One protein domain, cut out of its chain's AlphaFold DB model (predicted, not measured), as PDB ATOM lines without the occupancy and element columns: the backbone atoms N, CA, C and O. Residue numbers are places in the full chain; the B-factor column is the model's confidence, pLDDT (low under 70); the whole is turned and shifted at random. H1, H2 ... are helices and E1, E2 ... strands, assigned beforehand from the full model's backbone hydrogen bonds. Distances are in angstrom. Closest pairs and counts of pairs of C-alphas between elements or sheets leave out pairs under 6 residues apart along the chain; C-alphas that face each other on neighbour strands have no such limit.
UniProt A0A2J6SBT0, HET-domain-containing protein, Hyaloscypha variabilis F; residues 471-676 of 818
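AT A GLANCE: This is residues 471 to 676 of the 818 residues of the protein "HET-domain-containing protein" of Hyaloscypha variabilis F (UniProt A0A2J6SBT0). With little regular structure, the model is an elongated body with H4 and H5 packed together in its middle and H1 and the short strand E1 packed on H5, while the small antiparallel sheet E3-E4-E5 is at one end and a long loop reaches Gly 541 at the other. The 206 printed residues include, in order, H1 to H5, E1, E2, H6, E3 to E5 and H7, a mixed class with 76 residues in named elements. It is only just compact, close to loose, radius of gyration of the C-alphas 19.6 A, spans 69 by 43 by 31 A.

HOW THE PARTS SIT: E3, residues 639 to 642, E4, 650 to 653, and E5, 656 to 661, form a meander, each strand the antiparallel neighbour of the one before; N 640 and O 652, 2.9 A, and N 651 and O 661, 2.8 A, are within hydrogen-bond range. H5, residues 563 to 569, touches H4, residues 516 to 522, closest C-alphas Gly 569 and Ser 521, 5.3 A.

IN THESE COORDINATES: H5 begins at C-alpha 563 (48.175, -30.206, -32.275); E5 ends at C-alpha 661 (61.054, -29.614, -17.674).

THE WHOLE: The printed part has no cut, the link H4 to H5 is long, and 44 residues have pLDDT under 70.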
ATOM      1  N   TYR A 471      49.985 -30.984 -23.771       84.06
ATOM      2  CA  TYR A 471      50.201 -31.803 -24.967       84.06
ATOM      3  C   TYR A 471      49.163 -32.931 -25.071       84.06
ATOM      4  O   TYR A 471      48.463 -33.073 -26.080       84.06
ATOM      5  N   ARG A 472      48.986 -33.698 -23.990       81.00
ATOM      6  CA  ARG A 472      47.980 -34.764 -23.899       81.00
ATOM      7  C   ARG A 472      46.565 -34.207 -24.010       81.00
ATOM      8  O   ARG A 472      45.759 -34.777 -24.743       81.00
ATOM      9  N   TYR A 473      46.268 -33.073 -23.366       87.94
ATOM     10  CA  TYR A 473      45.005 -32.353 -23.577       87.94
ATOM     11  C   TYR A 473      44.791 -32.006 -25.064       87.94
ATOM     12  O   TYR A 473      43.747 -32.347 -25.625       87.94
ATOM     13  N   ALA A 474      45.781 -31.395 -25.726       87.31
ATOM     14  CA  ALA A 474      45.703 -30.978 -27.127       87.31
ATOM     15  C   ALA A 474      45.379 -32.157 -28.060       87.31
ATOM     16  O   ALA A 474      44.468 -32.081 -28.894       87.31
ATOM     17  N   ARG A 475      46.075 -33.283 -27.869       81.81
ATOM     18  CA  ARG A 475      45.861 -34.531 -28.616       81.81
ATOM     19  C   ARG A 475      44.479 -35.135 -28.365       81.81
ATOM     20  O   ARG A 475      43.823 -35.565 -29.315       81.81
ATOM     21  N   LEU A 476      43.994 -35.122 -27.123       85.44
ATOM     22  CA  LEU A 476      42.661 -35.627 -26.776       85.44
ATOM     23  C   LEU A 476      41.539 -34.764 -27.368       85.44
ATOM     24  O   LEU A 476      40.561 -35.321 -27.864       85.44
ATOM     25  N   VAL A 477      41.680 -33.433 -27.399       90.75
ATOM     26  CA  VAL A 477      40.708 -32.570 -28.092       90.75
ATOM     27  C   VAL A 477      40.732 -32.815 -29.602       90.75
ATOM     28  O   VAL A 477      39.666 -32.901 -30.207       90.75
ATOM     29  N   ALA A 478      41.902 -32.985 -30.228       87.38
ATOM     30  CA  ALA A 478      41.986 -33.283 -31.661       87.38
ATOM     31  C   ALA A 478      41.272 -34.604 -32.030       87.38
ATOM     32  O   ALA A 478      40.482 -34.627 -32.976       87.38
ATOM     33  N   LEU A 479      41.479 -35.665 -31.235       83.06
ATOM     34  CA  LEU A 479      40.796 -36.968 -31.347       83.06
ATOM     35  C   LEU A 479      39.286 -36.900 -31.069       83.06
ATOM     36  O   LEU A 479      38.508 -37.712 -31.579       83.06
ATOM     37  N   TYR A 480      38.867 -35.959 -30.226       90.12
ATOM     38  CA  TYR A 480      37.470 -35.785 -29.857       90.12
ATOM     39  C   TYR A 480      36.691 -34.946 -30.878       90.12
ATOM     40  O   TYR A 480      35.576 -35.298 -31.265       90.12
ATOM     41  N   ASN A 481      37.265 -33.838 -31.349       92.81
ATOM     42  CA  ASN A 481      36.509 -32.794 -32.036       92.81
ATOM     43  C   ASN A 481      36.044 -33.180 -33.455       92.81
ATOM     44  O   ASN A 481      35.078 -32.612 -33.976       92.81
ATOM     45  N   GLU A 482      36.659 -34.189 -34.077       88.69
ATOM     46  CA  GLU A 482      36.185 -34.755 -35.345       88.69
ATOM     47  C   GLU A 482      34.925 -35.631 -35.208       88.69
ATOM     48  O   GLU A 482      34.213 -35.851 -36.197       88.69
ATOM     49  N   ARG A 483      34.580 -36.061 -33.988       90.12
ATOM     50  CA  ARG A 483      33.470 -36.984 -33.713       90.12
ATOM     51  C   ARG A 483      32.084 -36.362 -33.877       90.12
ATOM     52  O   ARG A 483      31.866 -35.144 -33.853       90.12
ATOM     53  N   SER A 484      31.111 -37.243 -34.073       90.88
ATOM     54  CA  SER A 484      29.718 -36.929 -34.391       90.88
ATOM     55  C   SER A 484      28.821 -37.050 -33.161       90.88
ATOM     56  O   SER A 484      28.809 -38.077 -32.488       90.88
ATOM     57  N   LEU A 485      28.023 -36.016 -32.904       88.69
ATOM     58  CA  LEU A 485      27.002 -35.992 -31.857       88.69
ATOM     59  C   LEU A 485      25.616 -35.883 -32.497       88.69
ATOM     60  O   LEU A 485      25.456 -35.192 -33.506       88.69
ATOM     61  N   THR A 486      24.618 -36.541 -31.901       84.56
ATOM     62  CA  THR A 486      23.206 -36.403 -32.299       84.56
ATOM     63  C   THR A 486      22.733 -34.965 -32.092       84.56
ATOM     64  O   THR A 486      22.124 -34.384 -32.991       84.56
ATOM     65  N   TYR A 487      23.100 -34.376 -30.952       85.06
ATOM     66  CA  TYR A 487      22.844 -32.992 -30.577       85.06
ATOM     67  C   TYR A 487      24.194 -32.280 -30.400       85.06
ATOM     68  O   TYR A 487      24.934 -32.602 -29.473       85.06
ATOM     69  N   PRO A 488      24.589 -31.351 -31.291       88.50
ATOM     70  CA  PRO A 488      25.907 -30.715 -31.216       88.50
ATOM     71  C   PRO A 488      26.168 -29.909 -29.937       88.50
ATOM     72  O   PRO A 488      27.328 -29.653 -29.634       88.50
ATOM     73  N   GLN A 489      25.119 -29.547 -29.193       84.56
ATOM     74  CA  GLN A 489      25.202 -28.945 -27.860       84.56
ATOM     75  C   GLN A 489      25.754 -29.895 -26.770       84.56
ATOM     76  O   GLN A 489      26.306 -29.414 -25.785       84.56
ATOM     77  N   ASP A 490      25.727 -31.221 -26.970       84.81
ATOM     78  CA  ASP A 490      26.287 -32.207 -26.022       84.81
ATOM     79  C   ASP A 490      27.828 -32.167 -25.932       84.81
ATOM     80  O   ASP A 490      28.418 -32.897 -25.138       84.81
ATOM     81  N   ILE A 491      28.496 -31.340 -26.746       89.62
ATOM     82  CA  ILE A 491      29.956 -31.319 -26.949       89.62
ATOM     83  C   ILE A 491      30.776 -31.107 -25.669       89.62
ATOM     84  O   ILE A 491      31.901 -31.585 -25.576       89.62
ATOM     85  N   LEU A 492      30.213 -30.420 -24.676       86.88
ATOM     86  CA  LEU A 492      30.840 -30.254 -23.367       86.88
ATOM     87  C   LEU A 492      30.492 -31.399 -22.404       86.88
ATOM     88  O   LEU A 492      31.370 -31.861 -21.679       86.88
ATOM     89  N   ASN A 493      29.256 -31.910 -22.443       82.81
ATOM     90  CA  ASN A 493      28.797 -33.019 -21.599       82.81
ATOM     91  C   ASN A 493      29.558 -34.313 -21.931       82.81
ATOM     92  O   ASN A 493      30.163 -34.922 -21.056       82.81
ATOM     93  N   ALA A 494      29.629 -34.667 -23.217       82.31
ATOM     94  CA  ALA A 494      30.322 -35.855 -23.718       82.31
ATOM     95  C   ALA A 494      31.864 -35.715 -23.739       82.31
ATOM     96  O   ALA A 494      32.558 -36.566 -24.298       82.31
ATOM     97  N   PHE A 495      32.392 -34.630 -23.163       84.69
ATOM     98  CA  PHE A 495      33.809 -34.395 -22.865       84.69
ATOM     99  C   PHE A 495      34.051 -34.171 -21.356       84.69
ATOM    100  O   PHE A 495      35.197 -34.170 -20.904       84.69
ATOM    101  N   ALA A 496      32.985 -34.006 -20.557       79.69
ATOM    102  CA  ALA A 496      33.052 -33.573 -19.161       79.69
ATOM    103  C   ALA A 496      33.909 -34.513 -18.314       79.69
ATOM    104  O   ALA A 496      34.796 -34.054 -17.593       79.69
ATOM    105  N   GLY A 497      33.720 -35.824 -18.493       73.88
ATOM    106  CA  GLY A 497      34.483 -36.864 -17.809       73.88
ATOM    107  C   GLY A 497      35.999 -36.787 -18.009       73.88
ATOM    108  O   GLY A 497      36.733 -37.210 -17.124       73.88
ATOM    109  N   LEU A 498      36.483 -36.208 -19.115       79.19
ATOM    110  CA  LEU A 498      37.911 -35.949 -19.305       79.19
ATOM    111  C   LEU A 498      38.349 -34.664 -18.588       79.19
ATOM    112  O   LEU A 498      39.337 -34.682 -17.854       79.19
ATOM    113  N   THR A 499      37.602 -33.563 -18.738       80.00
ATOM    114  CA  THR A 499      37.926 -32.302 -18.039       80.00
ATOM    115  C   THR A 499      37.910 -32.450 -16.518       80.00
ATOM    116  O   THR A 499      38.780 -31.889 -15.864       80.00
ATOM    117  N   THR A 500      37.008 -33.261 -15.952       76.25
ATOM    118  CA  THR A 500      36.958 -33.567 -14.510       76.25
ATOM    119  C   THR A 500      38.244 -34.228 -14.005       76.25
ATOM    120  O   THR A 500      38.640 -33.991 -12.868       76.25
ATOM    121  N   VAL A 501      38.916 -35.029 -14.838       73.88
ATOM    122  CA  VAL A 501      40.119 -35.783 -14.441       73.88
ATOM    123  C   VAL A 501      41.406 -35.010 -14.721       73.88
ATOM    124  O   VAL A 501      42.360 -35.142 -13.963       73.88
ATOM    125  N   LEU A 502      41.432 -34.170 -15.761       79.56
ATOM    126  CA  LEU A 502      42.533 -33.228 -15.998       79.56
ATOM    127  C   LEU A 502      42.550 -32.095 -14.963       79.56
ATOM    128  O   LEU A 502      43.625 -31.690 -14.530       79.56
ATOM    129  N   ARG A 503      41.375 -31.593 -14.556       78.94
ATOM    130  CA  ARG A 503      41.222 -30.411 -13.690       78.94
ATOM    131  C   ARG A 503      42.191 -30.343 -12.501       78.94
ATOM    132  O   ARG A 503      42.746 -29.265 -12.326       78.94
ATOM    133  N   PRO A 504      42.429 -31.399 -11.696       78.44
ATOM    134  CA  PRO A 504      43.286 -31.293 -10.514       78.44
ATOM    135  C   PRO A 504      44.734 -30.884 -10.806       78.44
ATOM    136  O   PRO A 504      45.417 -30.476  -9.879       78.44
ATOM    137  N   ALA A 505      45.199 -30.975 -12.057       81.88
ATOM    138  CA  ALA A 505      46.503 -30.459 -12.469       81.88
ATOM    139  C   ALA A 505      46.439 -29.055 -13.108       81.88
ATOM    140  O   ALA A 505      47.439 -28.346 -13.100       81.88
ATOM    141  N   PHE A 506      45.292 -28.651 -13.669       86.69
ATOM    142  CA  PHE A 506      45.130 -27.423 -14.459       86.69
ATOM    143  C   PHE A 506      44.503 -26.289 -13.637       86.69
ATOM    144  O   PHE A 506      43.300 -26.291 -13.368       86.69
ATOM    145  N   ASP A 507      45.315 -25.283 -13.313       84.19
ATOM    146  CA  ASP A 507      44.890 -24.077 -12.594       84.19
ATOM    147  C   ASP A 507      43.751 -23.315 -13.312       84.19
ATOM    148  O   ASP A 507      43.670 -23.270 -14.545       84.19
ATOM    149  N   GLY A 508      42.808 -22.792 -12.525       82.88
ATOM    150  CA  GLY A 508      41.510 -22.259 -12.966       82.88
ATOM    151  C   GLY A 508      40.531 -23.291 -13.561       82.88
ATOM    152  O   GLY A 508      39.320 -23.063 -13.581       82.88
ATOM    153  N   GLY A 509      41.001 -24.460 -14.002       87.38
ATOM    154  CA  GLY A 509      40.193 -25.463 -14.693       87.38
ATOM    155  C   GLY A 509      39.947 -25.115 -16.165       87.38
ATOM    156  O   GLY A 509      40.876 -24.759 -16.891       87.38
ATOM    157  N   PHE A 510      38.702 -25.273 -16.632       90.50
ATOM    158  CA  PHE A 510      38.341 -25.188 -18.054       90.50
ATOM    159  C   PHE A 510      37.152 -24.253 -18.310       90.50
ATOM    160  O   PHE A 510      36.103 -24.420 -17.689       90.50
ATOM    161  N   ILE A 511      37.294 -23.350 -19.287       91.31
ATOM    162  CA  ILE A 511      36.295 -22.373 -19.742       91.31
ATOM    163  C   ILE A 511      35.889 -22.702 -21.184       91.31
ATOM    164  O   ILE A 511      36.709 -22.661 -22.102       91.31
ATOM    165  N   SER A 512      34.626 -23.082 -21.389       91.44
ATOM    166  CA  SER A 512      34.052 -23.570 -22.654       91.44
ATOM    167  C   SER A 512      34.966 -24.569 -23.381       91.44
ATOM    168  O   SER A 512      35.111 -24.538 -24.602       91.44
ATOM    169  N   GLY A 513      35.598 -25.457 -22.606       92.00
ATOM    170  CA  GLY A 513      36.509 -26.508 -23.070       92.00
ATOM    171  C   GLY A 513      37.996 -26.130 -23.156       92.00
ATOM    172  O   GLY A 513      38.797 -27.027 -23.384       92.00
ATOM    173  N   LEU A 514      38.384 -24.861 -22.967       94.44
ATOM    174  CA  LEU A 514      39.782 -24.391 -22.983       94.44
ATOM    175  C   LEU A 514      40.370 -24.322 -21.559       94.44
ATOM    176  O   LEU A 514      39.685 -23.800 -20.682       94.44
ATOM    177  N   PRO A 515      41.608 -24.780 -21.295       93.19
ATOM    178  CA  PRO A 515      42.231 -24.633 -19.979       93.19
ATOM    179  C   PRO A 515      42.580 -23.170 -19.679       93.19
ATOM    180  O   PRO A 515      43.244 -22.509 -20.479       93.19
ATOM    181  N   GLN A 516      42.165 -22.683 -18.510       91.88
ATOM    182  CA  GLN A 516      42.353 -21.290 -18.088       91.88
ATOM    183  C   GLN A 516      43.835 -20.934 -17.888       91.88
ATOM    184  O   GLN A 516      44.301 -19.929 -18.418       91.88
ATOM    185  N   MET A 517      44.595 -21.797 -17.210       89.88
ATOM    186  CA  MET A 517      46.045 -21.679 -16.996       89.88
ATOM    187  C   MET A 517      46.853 -21.260 -18.240       89.88
ATOM    188  O   MET A 517      47.817 -20.504 -18.119       89.88
ATOM    189  N   PHE A 518      46.466 -21.740 -19.429       92.62
ATOM    190  CA  PHE A 518      47.178 -21.545 -20.699       92.62
ATOM    191  C   PHE A 518      46.389 -20.704 -21.720       92.62
ATOM    192  O   PHE A 518      46.588 -20.874 -22.923       92.62
ATOM    193  N   PHE A 519      45.457 -19.844 -21.285       94.19
ATOM    194  CA  PHE A 519      44.428 -19.268 -22.164       94.19
ATOM    195  C   PHE A 519      44.963 -18.591 -23.445       94.19
ATOM    196  O   PHE A 519      44.418 -18.834 -24.525       94.19
ATOM    197  N   ASP A 520      46.075 -17.843 -23.351       94.12
ATOM    198  CA  ASP A 520      46.746 -17.192 -24.496       94.12
ATOM    199  C   ASP A 520      47.075 -18.164 -25.631       94.12
ATOM    200  O   ASP A 520      46.903 -17.831 -26.803       94.12
ATOM    201  N   SER A 521      47.571 -19.353 -25.268       94.69
ATOM    202  CA  SER A 521      47.919 -20.435 -26.187       94.69
ATOM    203  C   SER A 521      46.684 -21.269 -26.525       94.69
ATOM    204  O   SER A 521      46.502 -21.663 -27.671       94.69
ATOM    205  N   ALA A 522      45.778 -21.497 -25.571       95.56
ATOM    206  CA  ALA A 522      44.570 -22.293 -25.769       95.56
ATOM    207  C   ALA A 522      43.660 -21.731 -26.883       95.56
ATOM    208  O   ALA A 522      43.105 -22.507 -27.664       95.56
ATOM    209  N   LEU A 523      43.566 -20.404 -27.031       96.56
ATOM    210  CA  LEU A 523      42.826 -19.746 -28.121       96.56
ATOM    211  C   LEU A 523      43.435 -19.965 -29.527       96.56
ATOM    212  O   LEU A 523      42.727 -19.807 -30.531       96.56
ATOM    213  N   LEU A 524      44.709 -20.371 -29.617       96.75
ATOM    214  CA  LEU A 524      45.477 -20.510 -30.867       96.75
ATOM    215  C   LEU A 524      45.205 -21.805 -31.643       96.75
ATOM    216  O   LEU A 524      45.885 -22.092 -32.626       96.75
ATOM    217  N   TRP A 525      44.187 -22.577 -31.251       95.69
ATOM    218  CA  TRP A 525      43.769 -23.768 -31.988       95.69
ATOM    219  C   TRP A 525      43.558 -23.452 -33.476       95.69
ATOM    220  O   TRP A 525      42.990 -22.419 -33.826       95.69
ATOM    221  N   GLN A 526      43.974 -24.339 -34.377       94.94
ATOM    222  CA  GLN A 526      43.761 -24.191 -35.822       94.94
ATOM    223  C   GLN A 526      43.249 -25.505 -36.424       94.94
ATOM    224  O   GLN A 526      43.437 -26.573 -35.834       94.94
ATOM    225  N   PRO A 527      42.610 -25.470 -37.605       94.38
ATOM    226  CA  PRO A 527      42.301 -26.688 -38.338       94.38
ATOM    227  C   PRO A 527      43.582 -27.401 -38.806       94.38
ATOM    228  O   PRO A 527      44.496 -26.770 -39.345       94.38
ATOM    229  N   TYR A 528      43.624 -28.728 -38.668       90.81
ATOM    230  CA  TYR A 528      44.467 -29.587 -39.513       90.81
ATOM    231  C   TYR A 528      43.664 -30.070 -40.725       90.81
ATOM    232  O   TYR A 528      44.165 -30.076 -41.849       90.81
ATOM    233  N   ARG A 529      42.378 -30.387 -40.521       90.06
ATOM    234  CA  ARG A 529      41.384 -30.598 -41.584       90.06
ATOM    235  C   ARG A 529      40.260 -29.558 -41.495       90.06
ATOM    236  O   ARG A 529      40.050 -29.004 -40.418       90.06
ATOM    237  N   PRO A 530      39.510 -29.314 -42.588       90.50
ATOM    238  CA  PRO A 530      38.468 -28.289 -42.630       90.50
ATOM    239  C   PRO A 530      37.439 -28.422 -41.505       90.50
ATOM    240  O   PRO A 530      36.930 -29.515 -41.244       90.50
ATOM    241  N   LEU A 531      37.118 -27.295 -40.872       94.25
ATOM    242  CA  LEU A 531      36.243 -27.225 -39.706       94.25
ATOM    243  C   LEU A 531      34.860 -26.697 -40.084       94.25
ATOM    244  O   LEU A 531      34.711 -25.673 -40.750       94.25
ATOM    245  N   GLN A 532      33.823 -27.381 -39.606       93.50
ATOM    246  CA  GLN A 532      32.429 -26.989 -39.806       93.50
ATOM    247  C   GLN A 532      31.865 -26.401 -38.511       93.50
ATOM    248  O   GLN A 532      31.895 -27.064 -37.475       93.50
ATOM    249  N   ARG A 533      31.321 -25.179 -38.552       93.06
ATOM    250  CA  ARG A 533      30.640 -24.563 -37.399       93.06
ATOM    251  C   ARG A 533      29.488 -25.468 -36.943       93.06
ATOM    252  O   ARG A 533      28.599 -25.784 -37.740       93.06
ATOM    253  N   ARG A 534      29.495 -25.889 -35.674       91.75
ATOM    254  CA  ARG A 534      28.399 -26.665 -35.077       91.75
ATOM    255  C   ARG A 534      27.136 -25.803 -35.054       91.75
ATOM    256  O   ARG A 534      27.188 -24.623 -34.723       91.75
ATOM    257  N   LYS A 535      26.004 -26.403 -35.422       87.12
ATOM    258  CA  LYS A 535      24.678 -25.780 -35.359       87.12
ATOM    259  C   LYS A 535      23.853 -26.533 -34.328       87.12
ATOM    260  O   LYS A 535      23.718 -27.751 -34.442       87.12
ATOM    261  N   VAL A 536      23.344 -25.818 -33.330       83.75
ATOM    262  CA  VAL A 536      22.477 -26.377 -32.288       83.75
ATOM    263  C   VAL A 536      21.221 -26.963 -32.936       83.75
ATOM    264  O   VAL A 536      20.711 -26.429 -33.924       83.75
ATOM    265  N   ARG A 537      20.748 -28.097 -32.413       77.94
ATOM    266  CA  ARG A 537      19.520 -28.754 -32.877       77.94
ATOM    267  C   ARG A 537      18.419 -28.564 -31.843       77.94
ATOM    268  O   ARG A 537      18.532 -29.086 -30.737       77.94
ATOM    269  N   THR A 538      17.367 -27.844 -32.218       64.38
ATOM    270  CA  THR A 538      16.114 -27.758 -31.463       64.38
ATOM    271  C   THR A 538      15.310 -29.046 -31.635       64.38
ATOM    272  O   THR A 538      14.996 -29.444 -32.756       64.38
ATOM    273  N   SER A 539      14.951 -29.688 -30.524       54.16
ATOM    274  CA  SER A 539      13.872 -30.681 -30.507       54.16
ATOM    275  C   SER A 539      12.543 -29.955 -30.259       54.16
ATOM    276  O   SER A 539      12.517 -29.017 -29.460       54.16
ATOM    277  N   PRO A 540      11.428 -30.343 -30.904       42.53
ATOM    278  CA  PRO A 540      10.118 -29.805 -30.554       42.53
ATOM    279  C   PRO A 540       9.783 -30.105 -29.086       42.53
ATOM    280  O   PRO A 540       9.909 -31.245 -28.648       42.53
ATOM    281  N   GLY A 541       9.351 -29.090 -28.335       47.50
ATOM    282  CA  GLY A 541       8.892 -29.232 -26.949       47.50
ATOM    283  C   GLY A 541       9.955 -29.063 -25.855       47.50
ATOM    284  O   GLY A 541       9.574 -28.830 -24.713       47.50
ATOM    285  N   THR A 542      11.258 -29.099 -26.162       48.88
ATOM    286  CA  THR A 542      12.298 -28.774 -25.168       48.88
ATOM    287  C   THR A 542      12.744 -27.318 -25.292       48.88
ATOM    288  O   THR A 542      13.312 -26.907 -26.305       48.88
ATOM    289  N   ALA A 543      12.545 -26.535 -24.230       44.47
ATOM    290  CA  ALA A 543      13.260 -25.275 -24.074       44.47
ATOM    291  C   ALA A 543      14.761 -25.589 -23.980       44.47
ATOM    292  O   ALA A 543      15.199 -26.309 -23.082       44.47
ATOM    293  N   LEU A 544      15.553 -25.102 -24.938       50.62
ATOM    294  CA  LEU A 544      17.000 -25.280 -24.891       50.62
ATOM    295  C   LEU A 544      17.568 -24.396 -23.782       50.62
ATOM    296  O   LEU A 544      17.579 -23.176 -23.919       50.62
ATOM    297  N   THR A 545      18.125 -25.016 -22.744       50.81
ATOM    298  CA  THR A 545      19.010 -24.328 -21.790       50.81
ATOM    299  C   THR A 545      20.221 -23.709 -22.496       50.81
ATOM    300  O   THR A 545      20.781 -22.731 -22.022       50.81
ATOM    301  N   TRP A 546      20.624 -24.293 -23.632       59.88
ATOM    302  CA  TRP A 546      21.823 -23.962 -24.399       59.88
ATOM    303  C   TRP A 546      21.487 -23.710 -25.885       59.88
ATOM    304  O   TRP A 546      21.631 -24.614 -26.715       59.88
ATOM    305  N   PRO A 547      20.994 -22.505 -26.246       64.75
ATOM    306  CA  PRO A 547      20.613 -22.166 -27.623       64.75
ATOM    307  C   PRO A 547      21.807 -21.886 -28.553       64.75
ATOM    308  O   PRO A 547      21.668 -22.000 -29.772       64.75
ATOM    309  N   TRP A 548      22.979 -21.559 -28.002       77.25
ATOM    310  CA  TRP A 548      24.185 -21.186 -28.748       77.25
ATOM    311  C   TRP A 548      25.412 -21.981 -28.274       77.25
ATOM    312  O   TRP A 548      25.407 -22.589 -27.209       77.25
ATOM    313  N   ILE A 549      26.474 -21.983 -29.084       89.06
ATOM    314  CA  ILE A 549      27.794 -22.535 -28.738       89.06
ATOM    315  C   ILE A 549      28.826 -21.505 -29.219       89.06
ATOM    316  O   ILE A 549      28.772 -21.180 -30.412       89.06
ATOM    317  N   PRO A 550      29.757 -21.004 -28.386       93.31
ATOM    318  CA  PRO A 550      30.698 -19.947 -28.775       93.31
ATOM    319  C   PRO A 550      31.529 -20.303 -30.016       93.31
ATOM    320  O   PRO A 550      31.837 -21.472 -30.251       93.31
ATOM    321  N   SER A 551      31.889 -19.314 -30.837       95.31
ATOM    322  CA  SER A 551      32.755 -19.483 -32.012       95.31
ATOM    323  C   SER A 551      34.244 -19.350 -31.689       95.31
ATOM    324  O   SER A 551      35.060 -19.936 -32.404       95.31
ATOM    325  N   TRP A 552      34.607 -18.621 -30.629       96.06
ATOM    326  CA  TRP A 552      35.994 -18.446 -30.178       96.06
ATOM    327  C   TRP A 552      36.639 -19.740 -29.652       96.06
ATOM    328  O   TRP A 552      37.824 -19.970 -29.904       96.06
ATOM    329  N   SER A 553      35.868 -20.616 -28.998       96.00
ATOM    330  CA  SER A 553      36.330 -21.936 -28.541       96.00
ATOM    331  C   SER A 553      36.185 -23.021 -29.619       96.00
ATOM    332  O   SER A 553      35.285 -22.980 -30.465       96.00
ATOM    333  N   TRP A 554      37.045 -24.043 -29.552       95.81
ATOM    334  CA  TRP A 554      37.021 -25.209 -30.438       95.81
ATOM    335  C   TRP A 554      35.686 -25.964 -30.400       95.81
ATOM    336  O   TRP A 554      35.287 -26.525 -31.423       95.81
ATOM    337  N   ILE A 555      34.963 -25.927 -29.270       94.44
ATOM    338  CA  ILE A 555      33.661 -26.600 -29.109       94.44
ATOM    339  C   ILE A 555      32.629 -26.119 -30.135       94.44
ATOM    340  O   ILE A 555      31.740 -26.872 -30.529       94.44
ATOM    341  N   GLY A 556      32.778 -24.888 -30.634       94.38
ATOM    342  CA  GLY A 556      31.930 -24.306 -31.666       94.38
ATOM    343  C   GLY A 556      32.054 -24.947 -33.046       94.38
ATOM    344  O   GLY A 556      31.287 -24.579 -33.940       94.38
ATOM    345  N   TRP A 557      32.992 -25.877 -33.241       94.88
ATOM    346  CA  TRP A 557      33.424 -26.385 -34.543       94.88
ATOM    347  C   TRP A 557      33.570 -27.910 -34.524       94.88
ATOM    348  O   TRP A 557      33.827 -28.497 -33.480       94.88
ATOM    349  N   LYS A 558      33.391 -28.567 -35.673       94.81
ATOM    350  CA  LYS A 558      33.595 -30.010 -35.864       94.81
ATOM    351  C   LYS A 558      34.675 -30.262 -36.910       94.81
ATOM    352  O   LYS A 558      34.586 -29.728 -38.014       94.81
ATOM    353  N   GLY A 559      35.614 -31.144 -36.578       91.38
ATOM    354  CA  GLY A 559      36.697 -31.614 -37.440       91.38
ATOM    355  C   GLY A 559      38.020 -31.707 -36.678       91.38
ATOM    356  O   GLY A 559      38.075 -31.447 -35.477       91.38
ATOM    357  N   ASN A 560      39.073 -32.110 -37.382       89.06
ATOM    358  CA  ASN A 560      40.370 -32.423 -36.787       89.06
ATOM    359  C   ASN A 560      41.200 -31.142 -36.553       89.06
ATOM    360  O   ASN A 560      41.481 -30.397 -37.502       89.06
ATOM    361  N   LEU A 561      41.565 -30.889 -35.292       91.38
ATOM    362  CA  LEU A 561      42.415 -29.765 -34.886       91.38
ATOM    363  C   LEU A 561      43.899 -30.107 -35.042       91.38
ATOM    364  O   LEU A 561      44.304 -31.253 -34.878       91.38
ATOM    365  N   HIS A 562      44.707 -29.088 -35.305       89.50
ATOM    366  CA  HIS A 562      46.155 -29.200 -35.412       89.50
ATOM    367  C   HIS A 562      46.817 -29.098 -34.030       89.50
ATOM    368  O   HIS A 562      46.722 -28.051 -33.387       89.50
ATOM    369  N   SER A 563      47.487 -30.166 -33.578       80.69
ATOM    370  CA  SER A 563      48.175 -30.206 -32.275       80.69
ATOM    371  C   SER A 563      49.304 -29.183 -32.178       80.69
ATOM    372  O   SER A 563      49.428 -28.504 -31.162       80.69
ATOM    373  N   GLU A 564      50.080 -29.001 -33.250       83.38
ATOM    374  CA  GLU A 564      51.262 -28.132 -33.211       83.38
ATOM    375  C   GLU A 564      50.900 -26.642 -33.199       83.38
ATOM    376  O   GLU A 564      51.732 -25.817 -32.850       83.38
ATOM    377  N   SER A 565      49.642 -26.269 -33.457       88.88
ATOM    378  CA  SER A 565      49.165 -24.892 -33.222       88.88
ATOM    379  C   SER A 565      49.001 -24.555 -31.730       88.88
ATOM    380  O   SER A 565      48.747 -23.406 -31.386       88.88
ATOM    381  N   TRP A 566      49.180 -25.539 -30.844       91.25
ATOM    382  CA  TRP A 566      49.223 -25.382 -29.388       91.25
ATOM    383  C   TRP A 566      50.637 -25.544 -28.791       91.25
ATOM    384  O   TRP A 566      50.795 -25.494 -27.574       91.25
ATOM    385  N   ARG A 567      51.675 -25.685 -29.630       87.38
ATOM    386  CA  ARG A 567      53.057 -26.042 -29.245       87.38
ATOM    387  C   ARG A 567      53.714 -25.101 -28.233       87.38
ATOM    388  O   ARG A 567      54.319 -25.558 -27.268       87.38
ATOM    389  N   SER A 568      53.474 -23.798 -28.359       89.25
ATOM    390  CA  SER A 568      53.923 -22.778 -27.393       89.25
ATOM    391  C   SER A 568      53.198 -22.800 -26.035       89.25
ATOM    392  O   SER A 568      53.518 -22.000 -25.160       89.25
ATOM    393  N   GLY A 569      52.204 -23.673 -25.838       89.81
ATOM    394  CA  GLY A 569      51.594 -23.935 -24.531       89.81
ATOM    395  C   GLY A 569      52.208 -25.122 -23.782       89.81
ATOM    396  O   GLY A 569      51.890 -25.305 -22.613       89.81
ATOM    397  N   TYR A 570      53.067 -25.923 -24.427       87.06
ATOM    398  CA  TYR A 570      53.775 -27.052 -23.806       87.06
ATOM    399  C   TYR A 570      55.310 -26.967 -23.933       87.06
ATOM    400  O   TYR A 570      56.022 -27.935 -23.672       87.06
ATOM    401  N   ASP A 571      55.851 -25.783 -24.244       86.06
ATOM    402  CA  ASP A 571      57.298 -25.546 -24.388       86.06
ATOM    403  C   ASP A 571      58.096 -25.579 -23.066       86.06
ATOM    404  O   ASP A 571      59.328 -25.540 -23.068       86.06
ATOM    405  N   TYR A 572      57.407 -25.735 -21.932       87.31
ATOM    406  CA  TYR A 572      58.001 -26.060 -20.636       87.31
ATOM    407  C   TYR A 572      58.456 -27.532 -20.530       87.31
ATOM    408  O   TYR A 572      59.190 -27.872 -19.604       87.31
ATOM    409  N   MET A 573      58.061 -28.422 -21.450       85.81
ATOM    410  CA  MET A 573      58.402 -29.853 -21.415       85.81
ATOM    411  C   MET A 573      59.762 -30.147 -22.077       85.81
ATOM    412  O   MET A 573      60.007 -29.748 -23.216       85.81
ATOM    413  N   LYS A 574      60.656 -30.882 -21.390       83.12
ATOM    414  CA  LYS A 574      61.965 -31.309 -21.944       83.12
ATOM    415  C   LYS A 574      61.891 -32.563 -22.816       83.12
ATOM    416  O   LYS A 574      62.761 -32.751 -23.662       83.12
ATOM    417  N   ARG A 575      60.876 -33.403 -22.606       71.19
ATOM    418  CA  ARG A 575      60.615 -34.631 -23.370       71.19
ATOM    419  C   ARG A 575      59.167 -34.636 -23.840       71.19
ATOM    420  O   ARG A 575      58.290 -34.235 -23.073       71.19
ATOM    421  N   ASP A 576      58.955 -35.079 -25.072       61.56
ATOM    422  CA  ASP A 576      57.638 -35.315 -25.666       61.56
ATOM    423  C   ASP A 576      57.115 -36.697 -25.204       61.56
ATOM    424  O   ASP A 576      57.901 -37.644 -25.154       61.56
ATOM    425  N   PRO A 577      55.831 -36.868 -24.842       51.06
ATOM    426  CA  PRO A 577      55.284 -38.181 -24.492       51.06
ATOM    427  C   PRO A 577      55.327 -39.207 -25.637       51.06
ATOM    428  O   PRO A 577      55.343 -40.408 -25.357       51.06
ATOM    429  N   ASP A 578      55.386 -38.743 -26.889       48.59
ATOM    430  CA  ASP A 578      55.538 -39.547 -28.107       48.59
ATOM    431  C   ASP A 578      57.026 -39.596 -28.568       48.59
ATOM    432  O   ASP A 578      57.316 -39.626 -29.766       48.59
ATOM    433  N   GLU A 579      57.995 -39.572 -27.633       52.75
ATOM    434  CA  GLU A 579      59.448 -39.666 -27.904       52.75
ATOM    435  C   GLU A 579      59.850 -41.036 -28.497       52.75
ATOM    436  O   GLU A 579      60.447 -41.892 -27.838       52.75
ATOM    437  N   VAL A 580      59.590 -41.225 -29.793       43.34
ATOM    438  CA  VAL A 580      60.395 -42.122 -30.629       43.34
ATOM    439  C   VAL A 580      61.788 -41.508 -30.736       43.34
ATOM    440  O   VAL A 580      61.948 -40.382 -31.211       43.34
ATOM    441  N   LEU A 581      62.809 -42.253 -30.309       46.09
ATOM    442  CA  LEU A 581      64.210 -41.828 -30.360       46.09
ATOM    443  C   LEU A 581      64.753 -41.844 -31.800       46.09
ATOM    444  O   LEU A 581      65.605 -42.661 -32.151       46.09
ATOM    445  N   GLU A 582      64.289 -40.913 -32.637       42.38
ATOM    446  CA  GLU A 582      64.956 -40.586 -33.896       42.38
ATOM    447  C   GLU A 582      66.315 -39.932 -33.589       42.38
ATOM    448  O   GLU A 582      66.455 -38.723 -33.386       42.38
ATOM    449  N   VAL A 583      67.339 -40.781 -33.532       48.00
ATOM    450  CA  VAL A 583      68.743 -40.394 -33.665       48.00
ATOM    451  C   VAL A 583      69.173 -40.509 -35.124       48.00
ATOM    452  O   VAL A 583      68.730 -41.399 -35.852       48.00
ATOM    453  N   ASP A 584      70.043 -39.603 -35.566       49.75
ATOM    454  CA  ASP A 584      70.637 -39.692 -36.897       49.75
ATOM    455  C   ASP A 584      71.731 -40.773 -36.993       49.75
ATOM    456  O   ASP A 584      72.033 -41.488 -36.037       49.75
ATOM    457  N   GLN A 585      72.339 -40.904 -38.176       48.31
ATOM    458  CA  GLN A 585      73.382 -41.905 -38.445       48.31
ATOM    459  C   GLN A 585      74.677 -41.662 -37.645       48.31
ATOM    460  O   GLN A 585      75.525 -42.551 -37.578       48.31
ATOM    461  N   GLU A 586      74.805 -40.502 -36.994       45.22
ATOM    462  CA  GLU A 586      75.896 -40.149 -36.087       45.22
ATOM    463  C   GLU A 586      75.478 -40.207 -34.601       45.22
ATOM    464  O   GLU A 586      76.255 -39.824 -33.726       45.22
ATOM    465  N   GLY A 587      74.270 -40.700 -34.292       45.31
ATOM    466  CA  GLY A 587      73.762 -40.873 -32.927       45.31
ATOM    467  C   GLY A 587      73.246 -39.592 -32.261       45.31
ATOM    468  O   GLY A 587      73.011 -39.585 -31.051       45.31
ATOM    469  N   ARG A 588      73.071 -38.494 -33.007       48.06
ATOM    470  CA  ARG A 588      72.578 -37.216 -32.464       48.06
ATOM    471  C   ARG A 588      71.050 -37.221 -32.440       48.06
ATOM    472  O   ARG A 588      70.429 -37.620 -33.421       48.06
ATOM    473  N   ARG A 589      70.440 -36.749 -31.343       52.66
ATOM    474  CA  ARG A 589      68.978 -36.563 -31.247       52.66
ATOM    475  C   ARG A 589      68.511 -35.587 -32.335       52.66
ATOM    476  O   ARG A 589      69.057 -34.491 -32.422       52.66
ATOM    477  N   LEU A 590      67.501 -35.961 -33.124       50.06
ATOM    478  CA  LEU A 590      66.965 -35.119 -34.206       50.06
ATOM    479  C   LEU A 590      65.941 -34.067 -33.740       50.06
ATOM    480  O   LEU A 590      65.596 -33.173 -34.512       50.06
ATOM    481  N   TRP A 591      65.459 -34.147 -32.495       54.16
ATOM    482  CA  TRP A 591      64.512 -33.182 -31.930       54.16
ATOM    483  C   TRP A 591      65.232 -32.027 -31.224       54.16
ATOM    484  O   TRP A 591      65.925 -32.222 -30.223       54.16
ATOM    485  N   GLU A 592      65.021 -30.812 -31.725       62.16
ATOM    486  CA  GLU A 592      65.380 -29.574 -31.032       62.16
ATOM    487  C   GLU A 592      64.172 -29.059 -30.222       62.16
ATOM    488  O   GLU A 592      63.046 -29.111 -30.732       62.16
ATOM    489  N   PRO A 593      64.371 -28.533 -28.994       67.38
ATOM    490  CA  PRO A 593      63.292 -27.960 -28.191       67.38
ATOM    491  C   PRO A 593      62.559 -26.852 -28.933       67.38
ATOM    492  O   PRO A 593      63.208 -26.028 -29.577       67.38
ATOM    493  N   THR A 594      61.230 -26.794 -28.799       76.62
ATOM    494  CA  THR A 594      60.458 -25.756 -29.486       76.62
ATOM    495  C   THR A 594      60.893 -24.357 -29.056       76.62
ATOM    496  O   THR A 594      61.066 -24.056 -27.872       76.62
ATOM    497  N   THR A 595      61.097 -23.502 -30.052       85.19
ATOM    498  CA  THR A 595      61.493 -22.103 -29.875       85.19
ATOM    499  C   THR A 595      60.337 -21.133 -30.065       85.19
ATOM    500  O   THR A 595      60.534 -19.924 -29.942       85.19
ATOM    501  N   TRP A 596      59.127 -21.630 -30.346       89.12
ATOM    502  CA  TRP A 596      57.938 -20.792 -30.379       89.12
ATOM    503  C   TRP A 596      57.448 -20.520 -28.958       89.12
ATOM    504  O   TRP A 596      57.030 -21.416 -28.229       89.12
ATOM    505  N   HIS A 597      57.448 -19.242 -28.591       88.56
ATOM    506  CA  HIS A 597      56.926 -18.745 -27.329       88.56
ATOM    507  C   HIS A 597      55.717 -17.837 -27.587       88.56
ATOM    508  O   HIS A 597      55.753 -16.984 -28.478       88.56
ATOM    509  N   THR A 598      54.654 -18.008 -26.797       92.44
ATOM    510  CA  THR A 598      53.476 -17.128 -26.778       92.44
ATOM    511  C   THR A 598      53.505 -16.293 -25.505       92.44
ATOM    512  O   THR A 598      53.605 -16.833 -24.404       92.44
ATOM    513  N   LYS A 599      53.398 -14.972 -25.647       91.56
ATOM    514  CA  LYS A 599      53.414 -14.011 -24.543       91.56
ATOM    515  C   LYS A 599      52.095 -13.244 -24.488       91.56
ATOM    516  O   LYS A 599      51.709 -12.583 -25.457       91.56
ATOM    517  N   HIS A 600      51.481 -13.279 -23.311       92.38
ATOM    518  CA  HIS A 600      50.287 -12.529 -22.938       92.38
ATOM    519  C   HIS A 600      50.363 -11.034 -23.284       92.38
ATOM    520  O   HIS A 600      51.359 -10.366 -22.987       92.38
ATOM    521  N   THR A 601      49.293 -10.516 -23.892       94.38
ATOM    522  CA  THR A 601      49.092  -9.079 -24.167       94.38
ATOM    523  C   THR A 601      47.639  -8.615 -24.000       94.38
ATOM    524  O   THR A 601      47.348  -7.455 -24.294       94.38
ATOM    525  N   VAL A 602      46.725  -9.489 -23.558       95.00
ATOM    526  CA  VAL A 602      45.279  -9.225 -23.552       95.00
ATOM    527  C   VAL A 602      44.617  -9.825 -22.313       95.00
ATOM    528  O   VAL A 602      44.421 -11.038 -22.239       95.00
ATOM    529  N   ASP A 603      44.219  -8.973 -21.370       95.19
ATOM    530  CA  ASP A 603      43.361  -9.357 -20.250       95.19
ATOM    531  C   ASP A 603      41.961  -9.732 -20.770       95.19
ATOM    532  O   ASP A 603      41.238  -8.892 -21.315       95.19
ATOM    533  N   TRP A 604      41.577 -11.002 -20.610       95.81
ATOM    534  CA  TRP A 604      40.263 -11.516 -21.007       95.81
ATOM    535  C   TRP A 604      39.345 -11.683 -19.795       95.81
ATOM    536  O   TRP A 604      39.740 -12.250 -18.778       95.81
ATOM    537  N   CYS A 605      38.084 -11.291 -19.950       95.69
ATOM    538  CA  CYS A 605      36.983 -11.660 -19.064       95.69
ATOM    539  C   CYS A 605      35.958 -12.530 -19.807       95.69
ATOM    540  O   CYS A 605      35.915 -12.531 -21.038       95.69
ATOM    541  N   TYR A 606      35.089 -13.229 -19.077       94.50
ATOM    542  CA  TYR A 606      33.944 -13.958 -19.630       94.50
ATOM    543  C   TYR A 606      32.611 -13.528 -19.012       94.50
ATOM    544  O   TYR A 606      32.577 -13.055 -17.879       94.50
ATOM    545  N   SER A 607      31.511 -13.747 -19.738       92.25
ATOM    546  CA  SER A 607      30.143 -13.657 -19.205       92.25
ATOM    547  C   SER A 607      29.184 -14.605 -19.940       92.25
ATOM    548  O   SER A 607      29.509 -15.167 -20.995       92.25
ATOM    549  N   GLU A 608      27.987 -14.799 -19.383       85.25
ATOM    550  CA  GLU A 608      26.916 -15.561 -20.041       85.25
ATOM    551  C   GLU A 608      26.194 -14.740 -21.125       85.25
ATOM    552  O   GLU A 608      25.897 -15.282 -22.189       85.25
ATOM    553  N   ASP A 609      25.987 -13.436 -20.903       82.81
ATOM    554  CA  ASP A 609      25.410 -12.491 -21.875       82.81
ATOM    555  C   ASP A 609      26.090 -11.104 -21.784       82.81
ATOM    556  O   ASP A 609      26.891 -10.847 -20.880       82.81
ATOM    557  N   VAL A 610      25.831 -10.219 -22.749       80.00
ATOM    558  CA  VAL A 610      26.578  -8.970 -22.994       80.00
ATOM    559  C   VAL A 610      26.489  -7.990 -21.827       80.00
ATOM    560  O   VAL A 610      27.473  -7.325 -21.511       80.00
ATOM    561  N   ASP A 611      25.314  -7.901 -21.210       78.81
ATOM    562  CA  ASP A 611      24.981  -6.909 -20.185       78.81
ATOM    563  C   ASP A 611      24.921  -7.551 -18.768       78.81
ATOM    564  O   ASP A 611      24.211  -7.076 -17.883       78.81
ATOM    565  N   VAL A 612      25.669  -8.651 -18.569       83.56
ATOM    566  CA  VAL A 612      25.851  -9.412 -17.310       83.56
ATOM    567  C   VAL A 612      27.252  -9.146 -16.723       83.56
ATOM    568  O   VAL A 612      28.142  -8.663 -17.425       83.56
ATOM    569  N   GLU A 613      27.459  -9.445 -15.433       87.44
ATOM    570  CA  GLU A 613      28.769  -9.351 -14.772       87.44
ATOM    571  C   GLU A 613      29.867 -10.117 -15.538       87.44
ATOM    572  O   GLU A 613      29.633 -11.179 -16.120       87.44
ATOM    573  N   GLN A 614      31.073  -9.543 -15.550       91.44
ATOM    574  CA  GLN A 614      32.235 -10.083 -16.248       91.44
ATOM    575  C   GLN A 614      33.247 -10.648 -15.250       91.44
ATOM    576  O   GLN A 614      33.675  -9.951 -14.330       91.44
ATOM    577  N   HIS A 615      33.685 -11.885 -15.469       91.94
ATOM    578  CA  HIS A 615      34.630 -12.579 -14.594       91.94
ATOM    579  C   HIS A 615      36.009 -12.718 -15.272       91.94
ATOM    580  O   HIS A 615      36.061 -13.157 -16.424       91.94
ATOM    581  N   PRO A 616      37.126 -12.359 -14.610       92.75
ATOM    582  CA  PRO A 616      38.457 -12.351 -15.223       92.75
ATOM    583  C   PRO A 616      39.042 -13.759 -15.432       92.75
ATOM    584  O   PRO A 616      38.842 -14.664 -14.621       92.75
ATOM    585  N   ILE A 617      39.818 -13.926 -16.506       91.44
ATOM    586  CA  ILE A 617      40.497 -15.176 -16.874       91.44
ATOM    587  C   ILE A 617      41.982 -15.086 -16.515       91.44
ATOM    588  O   ILE A 617      42.797 -14.541 -17.257       91.44
ATOM    589  N   ASN A 618      42.351 -15.681 -15.382       85.38
ATOM    590  CA  ASN A 618      43.733 -15.684 -14.901       85.38
ATOM    591  C   ASN A 618      44.586 -16.725 -15.658       85.38
ATOM    592  O   ASN A 618      44.574 -17.906 -15.305       85.38
ATOM    593  N   ALA A 619      45.334 -16.297 -16.681       83.75
ATOM    594  CA  ALA A 619      46.252 -17.135 -17.468       83.75
ATOM    595  C   ALA A 619      47.604 -17.353 -16.749       83.75
ATOM    596  O   ALA A 619      48.643 -16.808 -17.131       83.75
ATOM    597  N   SER A 620      47.596 -18.125 -15.661       77.44
ATOM    598  CA  SER A 620      48.695 -18.157 -14.683       77.44
ATOM    599  C   SER A 620      50.040 -18.696 -15.200       77.44
ATOM    600  O   SER A 620      51.079 -18.325 -14.655       77.44
ATOM    601  N   SER A 621      50.066 -19.502 -16.271       77.50
ATOM    602  CA  SER A 621      51.290 -20.126 -16.824       77.50
ATOM    603  C   SER A 621      52.430 -19.144 -17.149       77.50
ATOM    604  O   SER A 621      53.605 -19.498 -17.028       77.50
ATOM    605  N   GLN A 622      52.098 -17.903 -17.510       70.50
ATOM    606  CA  GLN A 622      53.055 -16.853 -17.879       70.50
ATOM    607  C   GLN A 622      53.931 -16.397 -16.700       70.50
ATOM    608  O   GLN A 622      55.096 -16.049 -16.896       70.50
ATOM    609  N   ILE A 623      53.388 -16.435 -15.475       69.62
ATOM    610  CA  ILE A 623      54.072 -15.996 -14.246       69.62
ATOM    611  C   ILE A 623      55.293 -16.887 -13.998       69.62
ATOM    612  O   ILE A 623      56.427 -16.417 -13.958       69.62
ATOM    613  N   TYR A 624      55.069 -18.201 -13.960       69.56
ATOM    614  CA  TYR A 624      56.093 -19.205 -13.662       69.56
ATOM    615  C   TYR A 624      57.222 -19.237 -14.694       69.56
ATOM    616  O   TYR A 624      58.378 -19.460 -14.340       69.56
ATOM    617  N   ARG A 625      56.913 -18.942 -15.963       73.31
ATOM    618  CA  ARG A 625      57.933 -18.759 -17.002       73.31
ATOM    619  C   ARG A 625      58.833 -17.557 -16.704       73.31
ATOM    620  O   ARG A 625      60.051 -17.666 -16.832       73.31
ATOM    621  N   ALA A 626      58.252 -16.416 -16.332       71.31
ATOM    622  CA  ALA A 626      59.014 -15.213 -16.001       71.31
ATOM    623  C   ALA A 626      59.881 -15.420 -14.746       71.31
ATOM    624  O   ALA A 626      61.057 -15.054 -14.748       71.31
ATOM    625  N   ASP A 627      59.334 -16.079 -13.722       69.06
ATOM    626  CA  ASP A 627      60.049 -16.432 -12.494       69.06
ATOM    627  C   ASP A 627      61.205 -17.409 -12.735       69.06
ATOM    628  O   ASP A 627      62.293 -17.228 -12.197       69.06
ATOM    629  N   ALA A 628      61.023 -18.420 -13.586       65.88
ATOM    630  CA  ALA A 628      62.077 -19.383 -13.894       65.88
ATOM    631  C   ALA A 628      63.270 -18.774 -14.648       65.88
ATOM    632  O   ALA A 628      64.417 -19.183 -14.449       65.88
ATOM    633  N   LEU A 629      62.999 -17.788 -15.509       66.31
ATOM    634  CA  LEU A 629      64.014 -17.033 -16.247       66.31
ATOM    635  C   LEU A 629      64.706 -15.962 -15.378       66.31
ATOM    636  O   LEU A 629      65.694 -15.367 -15.809       66.31
ATOM    637  N   SER A 630      64.230 -15.732 -14.151       70.31
ATOM    638  CA  SER A 630      64.861 -14.856 -13.164       70.31
ATOM    639  C   SER A 630      65.885 -15.627 -12.325       70.31
ATOM    640  O   SER A 630      65.544 -16.439 -11.469       70.31
ATOM    641  N   GLU A 631      67.173 -15.303 -12.481       62.78
ATOM    642  CA  GLU A 631      68.244 -15.821 -11.605       62.78
ATOM    643  C   GLU A 631      68.088 -15.412 -10.127       62.78
ATOM    644  O   GLU A 631      68.775 -15.949  -9.260       62.78
ATOM    645  N   LYS A 632      67.205 -14.447  -9.832       64.88
ATOM    646  CA  LYS A 632      66.963 -13.916  -8.484       64.88
ATOM    647  C   LYS A 632      65.790 -14.587  -7.770       64.88
ATOM    648  O   LYS A 632      65.623 -14.361  -6.573       64.88
ATOM    649  N   THR A 633      64.974 -15.366  -8.478       68.50
ATOM    650  CA  THR A 633      63.791 -16.003  -7.897       68.50
ATOM    651  C   THR A 633      64.178 -17.353  -7.290       68.50
ATOM    652  O   THR A 633      64.755 -18.214  -7.957       68.50
ATOM    653  N   GLN A 634      63.881 -17.541  -6.001       76.12
ATOM    654  CA  GLN A 634      64.053 -18.834  -5.339       76.12
ATOM    655  C   GLN A 634      63.084 -19.852  -5.954       76.12
ATOM    656  O   GLN A 634      61.920 -19.537  -6.189       76.12
ATOM    657  N   LEU A 635      63.563 -21.071  -6.222       78.94
ATOM    658  CA  LEU A 635      62.731 -22.117  -6.818       78.94
ATOM    659  C   LEU A 635      61.547 -22.465  -5.894       78.94
ATOM    660  O   LEU A 635      61.739 -22.494  -4.673       78.94
ATOM    661  N   PRO A 636      60.350 -22.761  -6.441       80.88
ATOM    662  CA  PRO A 636      59.228 -23.234  -5.636       80.88
ATOM    663  C   PRO A 636      59.568 -24.551  -4.919       80.88
ATOM    664  O   PRO A 636      60.479 -25.276  -5.323       80.88
ATOM    665  N   ALA A 637      58.834 -24.870  -3.850       82.94
ATOM    666  CA  ALA A 637      59.082 -26.075  -3.060       82.94
ATOM    667  C   ALA A 637      59.087 -27.344  -3.937       82.94
ATOM    668  O   ALA A 637      58.289 -27.462  -4.863       82.94
ATOM    669  N   GLY A 638      60.021 -28.258  -3.659       87.31
ATOM    670  CA  GLY A 638      60.213 -29.508  -4.401       87.31
ATOM    671  C   GLY A 638      60.853 -29.378  -5.792       87.31
ATOM    672  O   GLY A 638      61.100 -30.401  -6.428       87.31
ATOM    673  N   TRP A 639      61.140 -28.169  -6.297       89.12
ATOM    674  CA  TRP A 639      61.792 -27.981  -7.600       89.12
ATOM    675  C   TRP A 639      63.321 -27.923  -7.502       89.12
ATOM    676  O   TRP A 639      63.894 -27.037  -6.868       89.12
ATOM    677  N   SER A 640      63.987 -28.815  -8.237       90.25
ATOM    678  CA  SER A 640      65.446 -28.884  -8.368       90.25
ATOM    679  C   SER A 640      65.906 -28.453  -9.766       90.25
ATOM    680  O   SER A 640      65.420 -28.974 -10.773       90.25
ATOM    681  N   ARG A 641      66.881 -27.533  -9.841       88.12
ATOM    682  CA  ARG A 641      67.545 -27.102 -11.090       88.12
ATOM    683  C   ARG A 641      68.802 -27.941 -11.339       88.12
ATOM    684  O   ARG A 641      69.694 -27.979 -10.496       88.12
ATOM    685  N   ILE A 642      68.899 -28.557 -12.513       89.38
ATOM    686  CA  ILE A 642      70.033 -29.373 -12.957       89.38
ATOM    687  C   ILE A 642      70.820 -28.615 -14.032       89.38
ATOM    688  O   ILE A 642      70.261 -28.197 -15.048       89.38
ATOM    689  N   LYS A 643      72.132 -28.461 -13.821       88.00
ATOM    690  CA  LYS A 643      73.071 -27.838 -14.769       88.00
ATOM    691  C   LYS A 643      74.119 -28.870 -15.229       88.00
ATOM    692  O   LYS A 643      75.158 -28.989 -14.582       88.00
ATOM    693  N   PRO A 644      73.840 -29.666 -16.276       85.06
ATOM    694  CA  PRO A 644      74.822 -30.584 -16.854       85.06
ATOM    695  C   PRO A 644      75.878 -29.818 -17.667       85.06
ATOM    696  O   PRO A 644      75.611 -28.732 -18.171       85.06
ATOM    697  N   GLU A 645      77.065 -30.400 -17.847       78.25
ATOM    698  CA  GLU A 645      78.188 -29.739 -18.541       78.25
ATOM    699  C   GLU A 645      77.975 -29.566 -20.060       78.25
ATOM    700  O   GLU A 645      78.626 -28.727 -20.677       78.25
ATOM    701  N   ALA A 646      77.079 -30.360 -20.666       74.62
ATOM    702  CA  ALA A 646      76.917 -30.468 -22.123       74.62
ATOM    703  C   ALA A 646      75.454 -30.472 -22.634       74.62
ATOM    704  O   ALA A 646      75.237 -30.627 -23.835       74.62
ATOM    705  N   GLU A 647      74.446 -30.287 -21.769       73.06
ATOM    706  CA  GLU A 647      73.058 -29.998 -22.190       73.06
ATOM    707  C   GLU A 647      72.620 -28.622 -21.650       73.06
ATOM    708  O   GLU A 647      73.225 -28.075 -20.728       73.06
ATOM    709  N   LYS A 648      71.531 -28.064 -22.193       80.50
ATOM    710  CA  LYS A 648      70.844 -26.889 -21.627       80.50
ATOM    711  C   LYS A 648      70.361 -27.192 -20.196       80.50
ATOM    712  O   LYS A 648      69.947 -28.320 -19.922       80.50
ATOM    713  N   GLU A 649      70.376 -26.198 -19.300       85.94
ATOM    714  CA  GLU A 649      69.837 -26.384 -17.942       85.94
ATOM    715  C   GLU A 649      68.355 -26.784 -17.963       85.94
ATOM    716  O   GLU A 649      67.590 -26.372 -18.839       85.94
ATOM    717  N   TYR A 650      67.966 -27.622 -17.006       88.44
ATOM    718  CA  TYR A 650      66.615 -28.163 -16.904       88.44
ATOM    719  C   TYR A 650      66.219 -28.397 -15.447       88.44
ATOM    720  O   TYR A 650      67.023 -28.250 -14.527       88.44
ATOM    721  N   TYR A 651      64.960 -28.758 -15.236       90.06
ATOM    722  CA  TYR A 651      64.326 -28.834 -13.931       90.06
ATOM    723  C   TYR A 651      63.627 -30.179 -13.740       90.06
ATOM    724  O   TYR A 651      63.137 -30.794 -14.694       90.06
ATOM    725  N   ARG A 652      63.576 -30.623 -12.485       90.94
ATOM    726  CA  ARG A 652      62.791 -31.770 -12.010       90.94
ATOM    727  C   ARG A 652      62.028 -31.366 -10.751       90.94
ATOM    728  O   ARG A 652      62.446 -30.434 -10.063       90.94
ATOM    729  N   HIS A 653      60.954 -32.087 -10.450       90.00
ATOM    730  CA  HIS A 653      60.216 -31.942  -9.201       90.00
ATOM    731  C   HIS A 653      60.282 -33.241  -8.396       90.00
ATOM    732  O   HIS A 653      60.170 -34.318  -8.977       90.00
ATOM    733  N   ASP A 654      60.406 -33.160  -7.073       88.19
ATOM    734  CA  ASP A 654      60.600 -34.332  -6.207       88.19
ATOM    735  C   ASP A 654      59.429 -35.342  -6.259       88.19
ATOM    736  O   ASP A 654      59.616 -36.529  -5.995       88.19
ATOM    737  N   SER A 655      58.227 -34.901  -6.657       83.25
ATOM    738  CA  SER A 655      57.053 -35.768  -6.887       83.25
ATOM    739  C   SER A 655      56.863 -36.251  -8.338       83.25
ATOM    740  O   SER A 655      55.888 -36.950  -8.618       83.25
ATOM    741  N   ILE A 656      57.756 -35.887  -9.268       82.62
ATOM    742  CA  ILE A 656      57.663 -36.211 -10.702       82.62
ATOM    743  C   ILE A 656      58.982 -36.845 -11.160       82.62
ATOM    744  O   ILE A 656      59.963 -36.161 -11.445       82.62
ATOM    745  N   SER A 657      59.006 -38.177 -11.219       73.62
ATOM    746  CA  SER A 657      60.224 -38.962 -11.462       73.62
ATOM    747  C   SER A 657      60.478 -39.327 -12.929       73.62
ATOM    748  O   SER A 657      61.583 -39.763 -13.260       73.62
ATOM    749  N   ASP A 658      59.486 -39.174 -13.810       71.00
ATOM    750  CA  ASP A 658      59.530 -39.620 -15.207       71.00
ATOM    751  C   ASP A 658      59.604 -38.482 -16.242       71.00
ATOM    752  O   ASP A 658      60.173 -38.689 -17.316       71.00
ATOM    753  N   GLN A 659      59.111 -37.286 -15.907       82.12
ATOM    754  CA  GLN A 659      59.169 -36.090 -16.755       82.12
ATOM    755  C   GLN A 659      60.298 -35.127 -16.343       82.12
ATOM    756  O   GLN A 659      60.588 -34.921 -15.166       82.12
ATOM    757  N   GLU A 660      60.903 -34.474 -17.337       87.44
ATOM    758  CA  GLU A 660      61.808 -33.333 -17.153       87.44
ATOM    759  C   GLU A 660      61.213 -32.069 -17.788       87.44
ATOM    760  O   GLU A 660      60.439 -32.140 -18.752       87.44
ATOM    761  N   PHE A 661      61.623 -30.903 -17.287       88.38
ATOM    762  CA  PHE A 661      61.054 -29.614 -17.674       88.38
ATOM    763  C   PHE A 661      62.143 -28.587 -18.013       88.38
ATOM    764  O   PHE A 661      63.201 -28.570 -17.387       88.38
ATOM    765  N   TRP A 662      61.898 -27.708 -18.985       87.81
ATOM    766  CA  TRP A 662      62.785 -26.576 -19.288       87.81
ATOM    767  C   TRP A 662      62.660 -25.433 -18.283       87.81
ATOM    768  O   TRP A 662      63.590 -24.641 -18.159       87.81
ATOM    769  N   TYR A 663      61.541 -25.363 -17.563       87.50
ATOM    770  CA  TYR A 663      61.324 -24.461 -16.438       87.50
ATOM    771  C   TYR A 663      60.225 -24.998 -15.497       87.50
ATOM    772  O   TYR A 663      59.397 -25.792 -15.947       87.50
ATOM    773  N   PRO A 664      60.201 -24.602 -14.207       87.31
ATOM    774  CA  PRO A 664      59.134 -24.964 -13.277       87.31
ATOM    775  C   PRO A 664      57.737 -24.529 -13.730       87.31
ATOM    776  O   PRO A 664      57.551 -23.458 -14.305       87.31
ATOM    777  N   ILE A 665      56.746 -25.345 -13.393       86.06
ATOM    778  CA  ILE A 665      55.313 -25.099 -13.591       86.06
ATOM    779  C   ILE A 665      54.610 -25.397 -12.252       86.06
ATOM    780  O   ILE A 665      55.118 -26.242 -11.506       86.06
ATOM    781  N   PRO A 666      53.512 -24.724 -11.856       78.94
ATOM    782  CA  PRO A 666      52.913 -25.003 -10.562       78.94
ATOM    783  C   PRO A 666      52.275 -26.386 -10.599       78.94
ATOM    784  O   PRO A 666      51.722 -26.826 -11.610       78.94
ATOM    785  N   LEU A 667      52.345 -27.049  -9.457       80.56
ATOM    786  CA  LEU A 667      51.662 -28.298  -9.193       80.56
ATOM    787  C   LEU A 667      50.639 -27.975  -8.112       80.56
ATOM    788  O   LEU A 667      50.995 -27.403  -7.082       80.56
ATOM    789  N   LEU A 668      49.368 -28.268  -8.374       70.06
ATOM    790  CA  LEU A 668      48.313 -28.049  -7.393       70.06
ATOM    791  C   LEU A 668      48.367 -29.175  -6.361       70.06
ATOM    792  O   LEU A 668      48.274 -30.353  -6.711       70.06
ATOM    793  N   ASP A 669      48.478 -28.816  -5.084       59.47
ATOM    794  CA  ASP A 669      48.367 -29.791  -4.006       59.47
ATOM    795  C   ASP A 669      46.958 -30.400  -3.983       59.47
ATOM    796  O   ASP A 669      45.945 -29.744  -4.268       59.47
ATOM    797  N   SER A 670      46.877 -31.667  -3.581       50.28
ATOM    798  CA  SER A 670      45.613 -32.407  -3.483       50.28
ATOM    799  C   SER A 670      44.622 -31.789  -2.484       50.28
ATOM    800  O   SER A 670      43.415 -31.973  -2.626       50.28
ATOM    801  N   SER A 671      45.115 -31.008  -1.519       43.41
ATOM    802  CA  SER A 671      44.319 -30.179  -0.608       43.41
ATOM    803  C   SER A 671      43.671 -28.982  -1.316       43.41
ATOM    804  O   SER A 671      42.478 -28.742  -1.138       43.41
ATOM    805  N   THR A 672      44.410 -28.262  -2.168       46.06
ATOM    806  CA  THR A 672      43.865 -27.168  -2.994       46.06
ATOM    807  C   THR A 672      42.892 -27.664  -4.061       46.06
ATOM    808  O   THR A 672      41.885 -27.007  -4.315       46.06
ATOM    809  N   ALA A 673      43.110 -28.856  -4.625       43.41
ATOM    810  CA  ALA A 673      42.182 -29.456  -5.587       43.41
ATOM    811  C   ALA A 673      40.765 -29.669  -5.006       43.41
ATOM    812  O   ALA A 673      39.779 -29.542  -5.735       43.41
ATOM    813  N   ALA A 674      40.644 -29.931  -3.697       37.50
ATOM    814  CA  ALA A 674      39.358 -30.111  -3.020       37.50
ATOM    815  C   ALA A 674      38.529 -28.812  -2.905       37.50
ATOM    816  O   ALA A 674      37.302 -28.874  -2.873       37.50
ATOM    817  N   TYR A 675      39.160 -27.632  -2.917       36.59
ATOM    818  CA  TYR A 675      38.454 -26.340  -2.891       36.59
ATOM    819  C   TYR A 675      37.771 -25.977  -4.221       36.59
ATOM    820  O   TYR A 675      37.053 -24.982  -4.299       36.59
ATOM    821  N   HIS A 676      37.958 -26.776  -5.275       44.38
ATOM    822  CA  HIS A 676      37.394 -26.528  -6.602       44.38
ATOM    823  C   HIS A 676      36.211 -27.441  -6.967       44.38
ATOM    824  O   HIS A 676      35.916 -27.605  -8.151       44.38
TER     825      HIS A 676